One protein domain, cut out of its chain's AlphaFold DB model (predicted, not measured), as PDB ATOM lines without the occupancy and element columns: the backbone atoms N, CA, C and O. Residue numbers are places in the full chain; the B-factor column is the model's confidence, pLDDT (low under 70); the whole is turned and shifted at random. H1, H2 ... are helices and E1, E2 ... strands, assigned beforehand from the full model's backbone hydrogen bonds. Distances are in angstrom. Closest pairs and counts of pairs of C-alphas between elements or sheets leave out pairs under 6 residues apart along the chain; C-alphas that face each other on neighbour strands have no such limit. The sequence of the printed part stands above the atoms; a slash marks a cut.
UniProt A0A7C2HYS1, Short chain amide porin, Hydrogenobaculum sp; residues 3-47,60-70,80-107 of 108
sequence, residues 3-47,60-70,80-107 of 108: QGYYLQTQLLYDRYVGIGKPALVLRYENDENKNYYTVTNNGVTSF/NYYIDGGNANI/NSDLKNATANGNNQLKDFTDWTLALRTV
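What this domain is: This is residues 3 to 47, 60 to 70 and 80 to 107 of the 108 residues of the protein "Short chain amide porin" of Hydrogenobaculum sp (UniProt A0A7C2HYS1). The long hairpin of E1 and E2 makes most of the length of a thin, twisted rod; at one end E3 folds back on the last part of E2, which bends there, and at the other end E4, E5 and E6 line up side by side from the beginning of E2. The short helix H1 covers E2 near the E3 end, and a gap is left between E2 and E6, which are apart. The printed part has 84 residues, with six named strands and one named helix, H1, which comes between E5 and E6 along the chain; the class is mostly strand, and the branched sheet is told by its antiparallel neighbour pairs, E1 and E2, E2 and E3, E2 and E4, E4 and E5, and E5 and E6. The whole is extended, with a radius of gyration of the C-alphas of 21.4 A and spans of 69 by 26 by 20 A.

Where its parts are: Find C-alpha 3 at (256.996, 243.112, 268.126); from there E1 runs 30.5 A to residue 12. E2, residues 21 to 41, is the longest strand at 55.7 A and bends by 57 degrees at residue 38. E3 is residues 44 to 47, 10.0 A. After the first cut look for C-alpha 60 at (286.434, 242.074, 272.465), where E4, residues 60 to 63, begins; E5 is residues 68 to 70. After the second cut come H1, residues 81 to 86, 8.5 A, and E6, residues 97 to 106, 29.3 A, ending at (290.328, 249.151, 282.725).

How they stand to each other: Begin with E2, which has three neighbours in staggered pairing. The hairpin E1 and E2 is antiparallel at 166 degrees; look at N 7 and O 28, 2.8 A apart and within hydrogen-bond range. E4 lies on the other side of E2 from E1, beside residues 21 to 23, antiparallel, with N 23 and O 60 at 2.7 A. The hairpin E2 and E3 has N 46 and O 39 at 2.9 A; E1, E2 and E3 make a meander, each strand the antiparallel neighbour of the one before. In the hairpin E4 and E5, N 61 and O 70 are 2.7 A apart. E6, an edge strand, is antiparallel to E5, with N 69 and O 105 at 2.8 A. H1 is on the sheet, over E2, at a height of 9.3 A over the sheet, and its closest C-alphas to E2 are those of Ala 86 and Val 39, 6.6 A. In H1 every O i to N i+4 pair is within hydrogen-bond range.

The domain as a whole: The two C-alphas farthest apart, Gly 18 and Gly 43, are 68.9 A from each other. Residues 48 to 59 are cut out, with 41.5 A from C-alpha 47 to C-alpha 60, and so are residues 71 to 79, with 32.6 A from C-alpha 70 to C-alpha 80. Of the links that are printed whole, E2 to E3 and E4 to E5 are tight, and E1 to E2 and H1 to E6 are short. The mean pLDDT of the printed part is 76.3; 24 residues are under 70, among them 15 to 20 and 34 to 44.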
ATOM      1  N   GLN A   3     256.452 244.463 268.081       78.56
ATOM      2  CA  GLN A   3     256.996 243.112 268.126       78.56
ATOM      3  C   GLN A   3     258.486 243.221 267.827       78.56
ATOM      4  O   GLN A   3     258.863 243.888 266.874       78.56
ATOM      5  N   GLY A   4     259.330 242.591 268.633       79.06
ATOM      6  CA  GLY A   4     260.773 242.629 268.432       79.06
ATOM      7  C   GLY A   4     261.394 241.281 268.744       79.06
ATOM      8  O   GLY A   4     260.889 240.541 269.593       79.06
ATOM      9  N   TYR A   5     262.467 240.940 268.041       81.62
ATOM     10  CA  TYR A   5     263.265 239.754 268.325       81.62
ATOM     11  C   TYR A   5     264.749 240.092 268.277       81.62
ATOM     12  O   TYR A   5     265.193 240.891 267.456       81.62
ATOM     13  N   TYR A   6     265.523 239.450 269.150       85.50
ATOM     14  CA  TYR A   6     266.972 239.574 269.160       85.50
ATOM     15  C   TYR A   6     267.623 238.193 269.203       85.50
ATOM     16  O   TYR A   6     267.119 237.256 269.826       85.50
ATOM     17  N   LEU A   7     268.757 238.075 268.525       87.88
ATOM     18  CA  LEU A   7     269.618 236.908 268.510       87.88
ATOM     19  C   LEU A   7     271.047 237.375 268.756       87.88
ATOM     20  O   LEU A   7     271.581 238.185 268.003       87.88
ATOM     21  N   GLN A   8     271.680 236.842 269.796       89.00
ATOM     22  CA  GLN A   8     273.072 237.134 270.110       89.00
ATOM     23  C   GLN A   8     273.879 235.842 270.156       89.00
ATOM     24  O   GLN A   8     273.486 234.868 270.797       89.00
ATOM     25  N   THR A   9     275.031 235.847 269.493       86.19
ATOM     26  CA  THR A   9     276.002 234.755 269.533       86.19
ATOM     27  C   THR A   9     277.363 235.304 269.931       86.19
ATOM     28  O   THR A   9     277.745 236.407 269.539       86.19
ATOM     29  N   GLN A  10     278.085 234.548 270.751       87.31
ATOM     30  CA  GLN A  10     279.414 234.916 271.216       87.31
ATOM     31  C   GLN A  10     280.352 233.725 271.058       87.31
ATOM     32  O   GLN A  10     280.060 232.623 271.515       87.31
ATOM     33  N   LEU A  11     281.494 233.968 270.425       83.81
ATOM     34  CA  LEU A  11     282.575 233.009 270.257       83.81
ATOM     35  C   LEU A  11     283.757 233.459 271.107       83.81
ATOM     36  O   LEU A  11     284.302 234.539 270.889       83.81
ATOM     37  N   LEU A  12     284.145 232.626 272.070       81.88
ATOM     38  CA  LEU A  12     285.308 232.846 272.922       81.88
ATOM     39  C   LEU A  12     286.459 231.955 272.453       81.88
ATOM     40  O   LEU A  12     286.321 230.734 272.393       81.88
ATOM     41  N   TYR A  13     287.606 232.559 272.154       72.81
ATOM     42  CA  TYR A  13     288.821 231.825 271.817       72.81
ATOM     43  C   TYR A  13     289.728 231.726 273.049       72.81
ATOM     44  O   TYR A  13     290.429 232.672 273.389       72.81
ATOM     45  N   ASP A  14     289.735 230.559 273.704       71.12
ATOM     46  CA  ASP A  14     290.506 230.302 274.940       71.12
ATOM     47  C   ASP A  14     291.811 229.511 274.702       71.12
ATOM     48  O   ASP A  14     292.327 228.824 275.578       71.12
ATOM     49  N   ARG A  15     292.341 229.534 273.471       57.03
ATOM     50  CA  ARG A  15     293.407 228.600 273.064       57.03
ATOM     51  C   ARG A  15     294.820 229.007 273.510       57.03
ATOM     52  O   ARG A  15     295.727 228.186 273.404       57.03
ATOM     53  N   TYR A  16     295.025 230.225 274.013       54.66
ATOM     54  CA  TYR A  16     296.355 230.731 274.371       54.66
ATOM     55  C   TYR A  16     296.419 231.178 275.835       54.66
ATOM     56  O   TYR A  16     295.944 232.250 276.205       54.66
ATOM     57  N   VAL A  17     297.058 230.355 276.670       54.56
ATOM     58  CA  VAL A  17     297.425 230.706 278.047       54.56
ATOM     59  C   VAL A  17     298.541 231.758 277.979       54.56
ATOM     60  O   VAL A  17     299.660 231.435 277.592       54.56
ATOM     61  N   GLY A  18     298.231 233.020 278.300       56.75
ATOM     62  CA  GLY A  18     299.231 234.084 278.497       56.75
ATOM     63  C   GLY A  18     299.155 235.322 277.588       56.75
ATOM     64  O   GLY A  18     299.861 236.281 277.867       56.75
ATOM     65  N   ILE A  19     298.304 235.359 276.549       62.78
ATOM     66  CA  ILE A  19     298.250 236.486 275.579       62.78
ATOM     67  C   ILE A  19     296.834 237.089 275.456       62.78
ATOM     68  O   ILE A  19     296.451 237.604 274.410       62.78
ATOM     69  N   GLY A  20     296.033 237.031 276.522       65.31
ATOM     70  CA  GLY A  20     294.666 237.566 276.530       65.31
ATOM     71  C   GLY A  20     293.638 236.692 275.797       65.31
ATOM     72  O   GLY A  20     293.988 235.790 275.036       65.31
ATOM     73  N   LYS A  21     292.348 236.930 276.058       82.50
ATOM     74  CA  LYS A  21     291.235 236.143 275.497       82.50
ATOM     75  C   LYS A  21     290.463 236.984 274.476       82.50
ATOM     76  O   LYS A  21     289.777 237.918 274.885       82.50
ATOM     77  N   PRO A  22     290.559 236.719 273.163       83.38
ATOM     78  CA  PRO A  22     289.688 237.362 272.190       83.38
ATOM     79  C   PRO A  22     288.293 236.723 272.193       83.38
ATOM     80  O   PRO A  22     288.139 235.504 272.300       83.38
ATOM     81  N   ALA A  23     287.267 237.552 272.042       84.81
ATOM     82  CA  ALA A  23     285.882 237.148 271.898       84.81
ATOM     83  C   ALA A  23     285.217 237.926 270.760       84.81
ATOM     84  O   ALA A  23     285.299 239.149 270.705       84.81
ATOM     85  N   LEU A  24     284.520 237.221 269.877       87.94
ATOM     86  CA  LEU A  24     283.697 237.817 268.832       87.94
ATOM     87  C   LEU A  24     282.231 237.703 269.240       87.94
ATOM     88  O   LEU A  24     281.775 236.622 269.599       87.94
ATOM     89  N   VAL A  25     281.498 238.805 269.184       89.62
ATOM     90  CA  VAL A  25     280.067 238.875 269.465       89.62
ATOM     91  C   VAL A  25     279.362 239.350 268.204       89.62
ATOM     92  O   VAL A  25     279.759 240.347 267.605       89.62
ATOM     93  N   LEU A  26     278.313 238.636 267.820       89.88
ATOM     94  CA  LEU A  26     277.401 239.016 266.753       89.88
ATOM     95  C   LEU A  26     276.009 239.146 267.361       89.88
ATOM     96  O   LEU A  26     275.524 238.203 267.995       89.88
ATOM     97  N   ARG A  27     275.371 240.297 267.176       89.69
ATOM     98  CA  ARG A  27     273.997 240.558 267.604       89.69
ATOM     99  C   ARG A  27     273.166 240.941 266.389       89.69
ATOM    100  O   ARG A  27     273.581 241.773 265.595       89.69
ATOM    101  N   TYR A  28     272.003 240.333 266.247       87.69
ATOM    102  CA  TYR A  28     270.994 240.732 265.280       87.69
ATOM    103  C   TYR A  28     269.708 241.025 266.035       87.69
ATOM    104  O   TYR A  28     269.235 240.187 266.798       87.69
ATOM    105  N   GLU A  29     269.158 242.207 265.841       86.88
ATOM    106  CA  GLU A  29     267.944 242.680 266.488       86.88
ATOM    107  C   GLU A  29     267.012 243.227 265.412       86.88
ATOM    108  O   GLU A  29     267.448 243.788 264.406       86.88
ATOM    109  N   ASN A  30     265.718 242.998 265.569       85.25
ATOM    110  CA  ASN A  30     264.720 243.513 264.656       85.25
ATOM    111  C   ASN A  30     263.521 243.976 265.460       85.25
ATOM    112  O   ASN A  30     262.922 243.179 266.181       85.25
ATOM    113  N   ASP A  31     263.180 245.240 265.278       81.00
ATOM    114  CA  ASP A  31     262.053 245.882 265.918       81.00
ATOM    115  C   ASP A  31     261.008 246.245 264.871       81.00
ATOM    116  O   ASP A  31     261.260 246.987 263.919       81.00
ATOM    117  N   GLU A  32     259.799 245.742 265.067       78.50
ATOM    118  CA  GLU A  32     258.621 246.027 264.267       78.50
ATOM    119  C   GLU A  32     257.609 246.809 265.104       78.50
ATOM    120  O   GLU A  32     257.188 246.386 266.177       78.50
ATOM    121  N   ASN A  33     257.161 247.949 264.588       71.06
ATOM    122  CA  ASN A  33     256.101 248.741 265.187       71.06
ATOM    123  C   ASN A  33     254.944 248.904 264.196       71.06
ATOM    124  O   ASN A  33     255.029 249.647 263.211       71.06
ATOM    125  N   LYS A  34     253.846 248.184 264.455       61.38
ATOM    126  CA  LYS A  34     252.615 248.265 263.662       61.38
ATOM    127  C   LYS A  34     251.911 249.594 263.929       61.38
ATOM    128  O   LYS A  34     251.654 249.921 265.091       61.38
ATOM    129  N   ASN A  35     251.512 250.275 262.851       59.19
ATOM    130  CA  ASN A  35     250.832 251.580 262.837       59.19
ATOM    131  C   ASN A  35     251.694 252.749 263.348       59.19
ATOM    132  O   ASN A  35     251.207 253.599 264.087       59.19
ATOM    133  N   TYR A  36     252.970 252.797 262.958       57.78
ATOM    134  CA  TYR A  36     253.904 253.839 263.395       57.78
ATOM    135  C   TYR A  36     253.580 255.223 262.809       57.78
ATOM    136  O   TYR A  36     253.703 256.232 263.498       57.78
ATOM    137  N   TYR A  37     253.145 255.277 261.546       60.16
ATOM    138  CA  TYR A  37     252.843 256.531 260.851       60.16
ATOM    139  C   TYR A  37     251.585 256.399 259.994       60.16
ATOM    140  O   TYR A  37     251.306 255.327 259.454       60.16
ATOM    141  N   THR A  38     250.824 257.485 259.849       61.06
ATOM    142  CA  THR A  38     249.696 257.546 258.909       61.06
ATOM    143  C   THR A  38     250.130 258.322 257.675       61.06
ATOM    144  O   THR A  38     250.559 259.469 257.768       61.06
ATOM    145  N   VAL A  39     250.051 257.687 256.509       62.66
ATOM    146  CA  VAL A  39     250.322 258.344 255.228       62.66
ATOM    147  C   VAL A  39     248.993 258.499 254.512       62.66
ATOM    148  O   VAL A  39     248.281 257.518 254.298       62.66
ATOM    149  N   THR A  40     248.646 259.734 254.157       58.69
ATOM    150  CA  THR A  40     247.460 260.015 253.344       58.69
ATOM    151  C   THR A  40     247.904 260.259 251.911       58.69
ATOM    152  O   THR A  40     248.554 261.260 251.627       58.69
ATOM    153  N   ASN A  41     247.558 259.336 251.015       58.62
ATOM    154  CA  ASN A  41     247.809 259.450 249.580       58.62
ATOM    155  C   ASN A  41     246.467 259.441 248.845       58.62
ATOM    156  O   ASN A  41     245.640 258.562 249.081       58.62
ATOM    157  N   ASN A  42     246.231 260.429 247.976       57.62
ATOM    158  CA  ASN A  42     244.983 260.581 247.210       57.62
ATOM    159  C   ASN A  42     243.694 260.461 248.058       57.62
ATOM    160  O   ASN A  42     242.712 259.863 247.626       57.62
ATOM    161  N   GLY A  43     243.694 261.012 249.277       60.03
ATOM    162  CA  GLY A  43     242.527 261.006 250.170       60.03
ATOM    163  C   GLY A  43     242.280 259.694 250.926       60.03
ATOM    164  O   GLY A  43     241.316 259.618 251.683       60.03
ATOM    165  N   VAL A  44     243.146 258.686 250.774       61.41
ATOM    166  CA  VAL A  44     243.103 257.435 251.544       61.41
ATOM    167  C   VAL A  44     244.218 257.450 252.585       61.41
ATOM    168  O   VAL A  44     245.396 257.569 252.242       61.41
ATOM    169  N   THR A  45     243.848 257.338 253.860       70.25
ATOM    170  CA  THR A  45     244.792 257.235 254.978       70.25
ATOM    171  C   THR A  45     245.125 255.769 255.229       70.25
ATOM    172  O   THR A  45     244.261 254.990 255.628       70.25
ATOM    173  N   SER A  46     246.389 255.406 255.020       66.62
ATOM    174  CA  SER A  46     246.919 254.068 255.285       66.62
ATOM    175  C   SER A  46     247.902 254.106 256.452       66.62
ATOM    176  O   SER A  46     248.659 255.066 256.619       66.62
ATOM    177  N   PHE A  47     247.904 253.047 257.260       69.62
ATOM    178  CA  PHE A  47     248.891 252.860 258.319       69.62
ATOM    179  C   PHE A  47     250.173 252.259 257.745       69.62
ATOM    180  O   PHE A  47     250.128 251.284 256.998       69.62
ATOM    181  N   ASN A  60     285.954 241.800 271.121       89.00
ATOM    182  CA  ASN A  60     286.434 242.074 272.465       89.00
ATOM    183  C   ASN A  60     287.766 241.362 272.678       89.00
ATOM    184  O   ASN A  60     287.908 240.189 272.350       89.00
ATOM    185  N   TYR A  61     288.731 242.044 273.270       85.19
ATOM    186  CA  TYR A  61     290.023 241.489 273.628       85.19
ATOM    187  C   TYR A  61     290.277 241.740 275.108       85.19
ATOM    188  O   TYR A  61     290.434 242.883 275.537       85.19
ATOM    189  N   TYR A  62     290.275 240.662 275.890       82.19
ATOM    190  CA  TYR A  62     290.521 240.707 277.326       82.19
ATOM    191  C   TYR A  62     292.015 240.576 277.598       82.19
ATOM    192  O   TYR A  62     292.630 239.571 277.242       82.19
ATOM    193  N   ILE A  63     292.579 241.581 278.252       79.62
ATOM    194  CA  ILE A  63     293.979 241.683 278.655       79.62
ATOM    195  C   ILE A  63     294.060 241.358 280.152       79.62
ATOM    196  O   ILE A  63     293.213 241.788 280.933       79.62
ATOM    197  N   ASP A  64     295.080 240.586 280.535       71.94
ATOM    198  CA  ASP A  64     295.453 240.327 281.934       71.94
ATOM    199  C   ASP A  64     294.283 239.905 282.848       71.94
ATOM    200  O   ASP A  64     293.842 240.641 283.726       71.94
ATOM    201  N   GLY A  65     293.694 238.731 282.588       65.75
ATOM    202  CA  GLY A  65     292.671 238.143 283.469       65.75
ATOM    203  C   GLY A  65     291.336 238.899 283.563       65.75
ATOM    204  O   GLY A  65     290.455 238.451 284.291       65.75
ATOM    205  N   GLY A  66     291.155 239.991 282.808       66.25
ATOM    206  CA  GLY A  66     289.966 240.851 282.857       66.25
ATOM    207  C   GLY A  66     290.222 242.247 283.431       66.25
ATOM    208  O   GLY A  66     289.297 243.061 283.441       66.25
ATOM    209  N   ASN A  67     291.457 242.549 283.844       75.69
ATOM    210  CA  ASN A  67     291.849 243.857 284.381       75.69
ATOM    211  C   ASN A  67     291.807 244.960 283.318       75.69
ATOM    212  O   ASN A  67     291.592 246.130 283.627       75.69
ATOM    213  N   ALA A  68     291.969 244.596 282.047       80.56
ATOM    214  CA  ALA A  68     291.712 245.492 280.934       80.56
ATOM    215  C   ALA A  68     290.973 244.761 279.811       80.56
ATOM    216  O   ALA A  68     291.173 243.573 279.568       80.56
ATOM    217  N   ASN A  69     290.100 245.467 279.103       85.75
ATOM    218  CA  ASN A  69     289.513 244.989 277.868       85.75
ATOM    219  C   ASN A  69     289.448 246.095 276.822       85.75
ATOM    220  O   ASN A  69     289.239 247.268 277.128       85.75
ATOM    221  N   ILE A  70     289.648 245.685 275.578       87.75
ATOM    222  CA  ILE A  70     289.450 246.511 274.397       87.75
ATOM    223  C   ILE A  70     288.251 245.935 273.659       87.75
ATOM    224  O   ILE A  70     288.216 244.739 273.388       87.75
ATOM    225  N   ASN A  80     263.349 249.848 257.321       81.62
ATOM    226  CA  ASN A  80     262.644 249.386 256.123       81.62
ATOM    227  C   ASN A  80     262.257 250.544 255.186       81.62
ATOM    228  O   ASN A  80     262.121 251.699 255.595       81.62
ATOM    229  N   SER A  81     262.053 250.220 253.906       76.06
ATOM    230  CA  SER A  81     261.667 251.180 252.861       76.06
ATOM    231  C   SER A  81     260.421 251.981 253.225       76.06
ATOM    232  O   SER A  81     260.357 253.174 252.944       76.06
ATOM    233  N   ASP A  82     259.453 251.347 253.883       74.50
ATOM    234  CA  ASP A  82     258.179 251.982 254.211       74.50
ATOM    235  C   ASP A  82     258.357 253.073 255.274       74.50
ATOM    236  O   ASP A  82     257.819 254.169 255.122       74.50
ATOM    237  N   LEU A  83     259.184 252.830 256.299       70.75
ATOM    238  CA  LEU A  83     259.532 253.833 257.309       70.75
ATOM    239  C   LEU A  83     260.383 254.966 256.722       70.75
ATOM    240  O   LEU A  83     260.172 256.133 257.057       70.75
ATOM    241  N   LYS A  84     261.310 254.640 255.811       76.94
ATOM    242  CA  LYS A  84     262.117 255.640 255.091       76.94
ATOM    243  C   LYS A  84     261.239 256.570 254.253       76.94
ATOM    244  O   LYS A  84     261.420 257.781 254.319       76.94
ATOM    245  N   ASN A  85     260.262 256.011 253.540       74.19
ATOM    246  CA  ASN A  85     259.323 256.761 252.706       74.19
ATOM    247  C   ASN A  85     258.325 257.577 253.539       74.19
ATOM    248  O   ASN A  85     258.033 258.715 253.188       74.19
ATOM    249  N   ALA A  86     257.822 257.032 254.651       70.12
ATOM    250  CA  ALA A  86     256.892 257.745 255.532       70.12
ATOM    251  C   ALA A  86     257.547 258.926 256.268       70.12
ATOM    252  O   ALA A  86     256.877 259.913 256.563       70.12
ATOM    253  N   THR A  87     258.852 258.836 256.543       69.81
ATOM    254  CA  THR A  87     259.620 259.890 257.229       69.81
ATOM    255  C   THR A  87     260.351 260.816 256.246       69.81
ATOM    256  O   THR A  87     261.099 261.699 256.665       69.81
ATOM    257  N   ALA A  88     260.169 260.627 254.936       74.38
ATOM    258  CA  ALA A  88     260.772 261.484 253.926       74.38
ATOM    259  C   ALA A  88     260.100 262.866 253.945       74.38
ATOM    260  O   ALA A  88     258.919 263.004 253.631       74.38
ATOM    261  N   ASN A  89     260.860 263.903 254.297       70.00
ATOM    262  CA  ASN A  89     260.428 265.295 254.221       70.00
ATOM    263  C   ASN A  89     261.375 266.067 253.295       70.00
ATOM    264  O   ASN A  89     262.472 266.480 253.687       70.00
ATOM    265  N   GLY A  90     260.969 266.217 252.031       72.50
ATOM    266  CA  GLY A  90     261.804 266.814 250.989       72.50
ATOM    267  C   GLY A  90     263.075 265.995 250.741       72.50
ATOM    268  O   GLY A  90     262.999 264.830 250.367       72.50
ATOM    269  N   ASN A  91     264.247 266.603 250.961       67.25
ATOM    270  CA  ASN A  91     265.556 265.964 250.743       67.25
ATOM    271  C   ASN A  91     266.077 265.166 251.955       67.25
ATOM    272  O   ASN A  91     267.122 264.517 251.848       67.25
ATOM    273  N   ASN A  92     265.386 265.210 253.100       65.00
ATOM    274  CA  ASN A  92     265.765 264.453 254.290       65.00
ATOM    275  C   ASN A  92     264.892 263.209 254.425       65.00
ATOM    276  O   ASN A  92     263.683 263.297 254.620       65.00
ATOM    277  N   GLN A  93     265.536 262.049 254.356       71.69
ATOM    278  CA  GLN A  93     264.927 260.746 254.589       71.69
ATOM    279  C   GLN A  93     265.788 259.960 255.574       71.69
ATOM    280  O   GLN A  93     267.007 260.154 255.618       71.69
ATOM    281  N   LEU A  94     265.163 259.058 256.335       77.75
ATOM    282  CA  LEU A  94     265.901 258.064 257.111       77.75
ATOM    283  C   LEU A  94     266.798 257.256 256.163       77.75
ATOM    284  O   LEU A  94     266.378 256.846 255.079       77.75
ATOM    285  N   LYS A  95     268.045 257.032 256.566       81.31
ATOM    286  CA  LYS A  95     269.027 256.249 255.814       81.31
ATOM    287  C   LYS A  95     269.590 255.163 256.712       81.31
ATOM    288  O   LYS A  95     269.527 255.275 257.933       81.31
ATOM    289  N   ASP A  96     270.118 254.126 256.079       86.12
ATOM    290  CA  ASP A  96     270.946 253.164 256.790       86.12
ATOM    291  C   ASP A  96     272.197 253.883 257.291       86.12
ATOM    292  O   ASP A  96     272.763 254.720 256.577       86.12
ATOM    293  N   PHE A  97     272.612 253.579 258.513       87.56
ATOM    294  CA  PHE A  97     273.836 254.123 259.082       87.56
ATOM    295  C   PHE A  97     274.653 253.022 259.742       87.56
ATOM    296  O   PHE A  97     274.148 251.951 260.089       87.56
ATOM    297  N   THR A  98     275.955 253.268 259.838       91.94
ATOM    298  CA  THR A  98     276.896 252.363 260.487       91.94
ATOM    299  C   THR A  98     277.707 253.152 261.487       91.94
ATOM    300  O   THR A  98     278.487 254.022 261.099       91.94
ATOM    301  N   ASP A  99     277.542 252.808 262.755       91.25
ATOM    302  CA  ASP A  99     278.236 253.447 263.858       91.25
ATOM    303  C   ASP A  99     279.370 252.546 264.333       91.25
ATOM    304  O   ASP A  99     279.172 251.376 264.666       91.25
ATOM    305  N   TRP A 100     280.581 253.096 264.354       91.75
ATOM    306  CA  TRP A 100     281.773 252.401 264.825       91.75
ATOM    307  C   TRP A 100     282.068 252.815 266.260       91.75
ATOM    308  O   TRP A 100     282.148 254.002 266.571       91.75
ATOM    309  N   THR A 101     282.258 251.835 267.136       92.56
ATOM    310  CA  THR A 101     282.550 252.046 268.554       92.56
ATOM    311  C   THR A 101     283.885 251.411 268.905       92.56
ATOM    312  O   THR A 101     284.092 250.225 268.660       92.56
ATOM    313  N   LEU A 102     284.773 252.186 269.526       93.12
ATOM    314  CA  LEU A 102     285.996 251.697 270.157       93.12
ATOM    315  C   LEU A 102     285.948 252.058 271.643       93.12
ATOM    316  O   LEU A 102     285.868 253.232 271.998       93.12
ATOM    317  N   ALA A 103     286.009 251.051 272.505       89.88
ATOM    318  CA  ALA A 103     286.001 251.207 273.947       89.88
ATOM    319  C   ALA A 103     287.229 250.534 274.564       89.88
ATOM    320  O   ALA A 103     287.555 249.390 274.257       89.88
ATOM    321  N   LEU A 104     287.886 251.250 275.472       90.81
ATOM    322  CA  LEU A 104     288.898 250.710 276.369       90.81
ATOM    323  C   LEU A 104     288.311 250.740 277.779       90.81
ATOM    324  O   LEU A 104     287.917 251.801 278.261       90.81
ATOM    325  N   ARG A 105     288.251 249.589 278.444       86.88
ATOM    326  CA  ARG A 105     287.866 249.495 279.851       86.88
ATOM    327  C   ARG A 105     289.037 248.948 280.642       86.88
ATOM    328  O   ARG A 105     289.575 247.900 280.307       86.88
ATOM    329  N   THR A 106     289.384 249.629 281.719       86.56
ATOM    330  CA  THR A 106     290.328 249.151 282.725       86.56
ATOM    331  C   THR A 106     289.602 249.032 284.060       86.56
ATOM    332  O   THR A 106     288.656 249.773 284.330       86.56
ATOM    333  N   VAL A 107     290.000 248.060 284.869       81.69
ATOM    334  CA  VAL A 107     289.506 247.823 286.227       81.69
ATOM    335  C   VAL A 107     290.718 247.914 287.149       81.69
ATOM    336  O   VAL A 107     291.739 247.286 286.868       81.69
TER     337      VAL A 107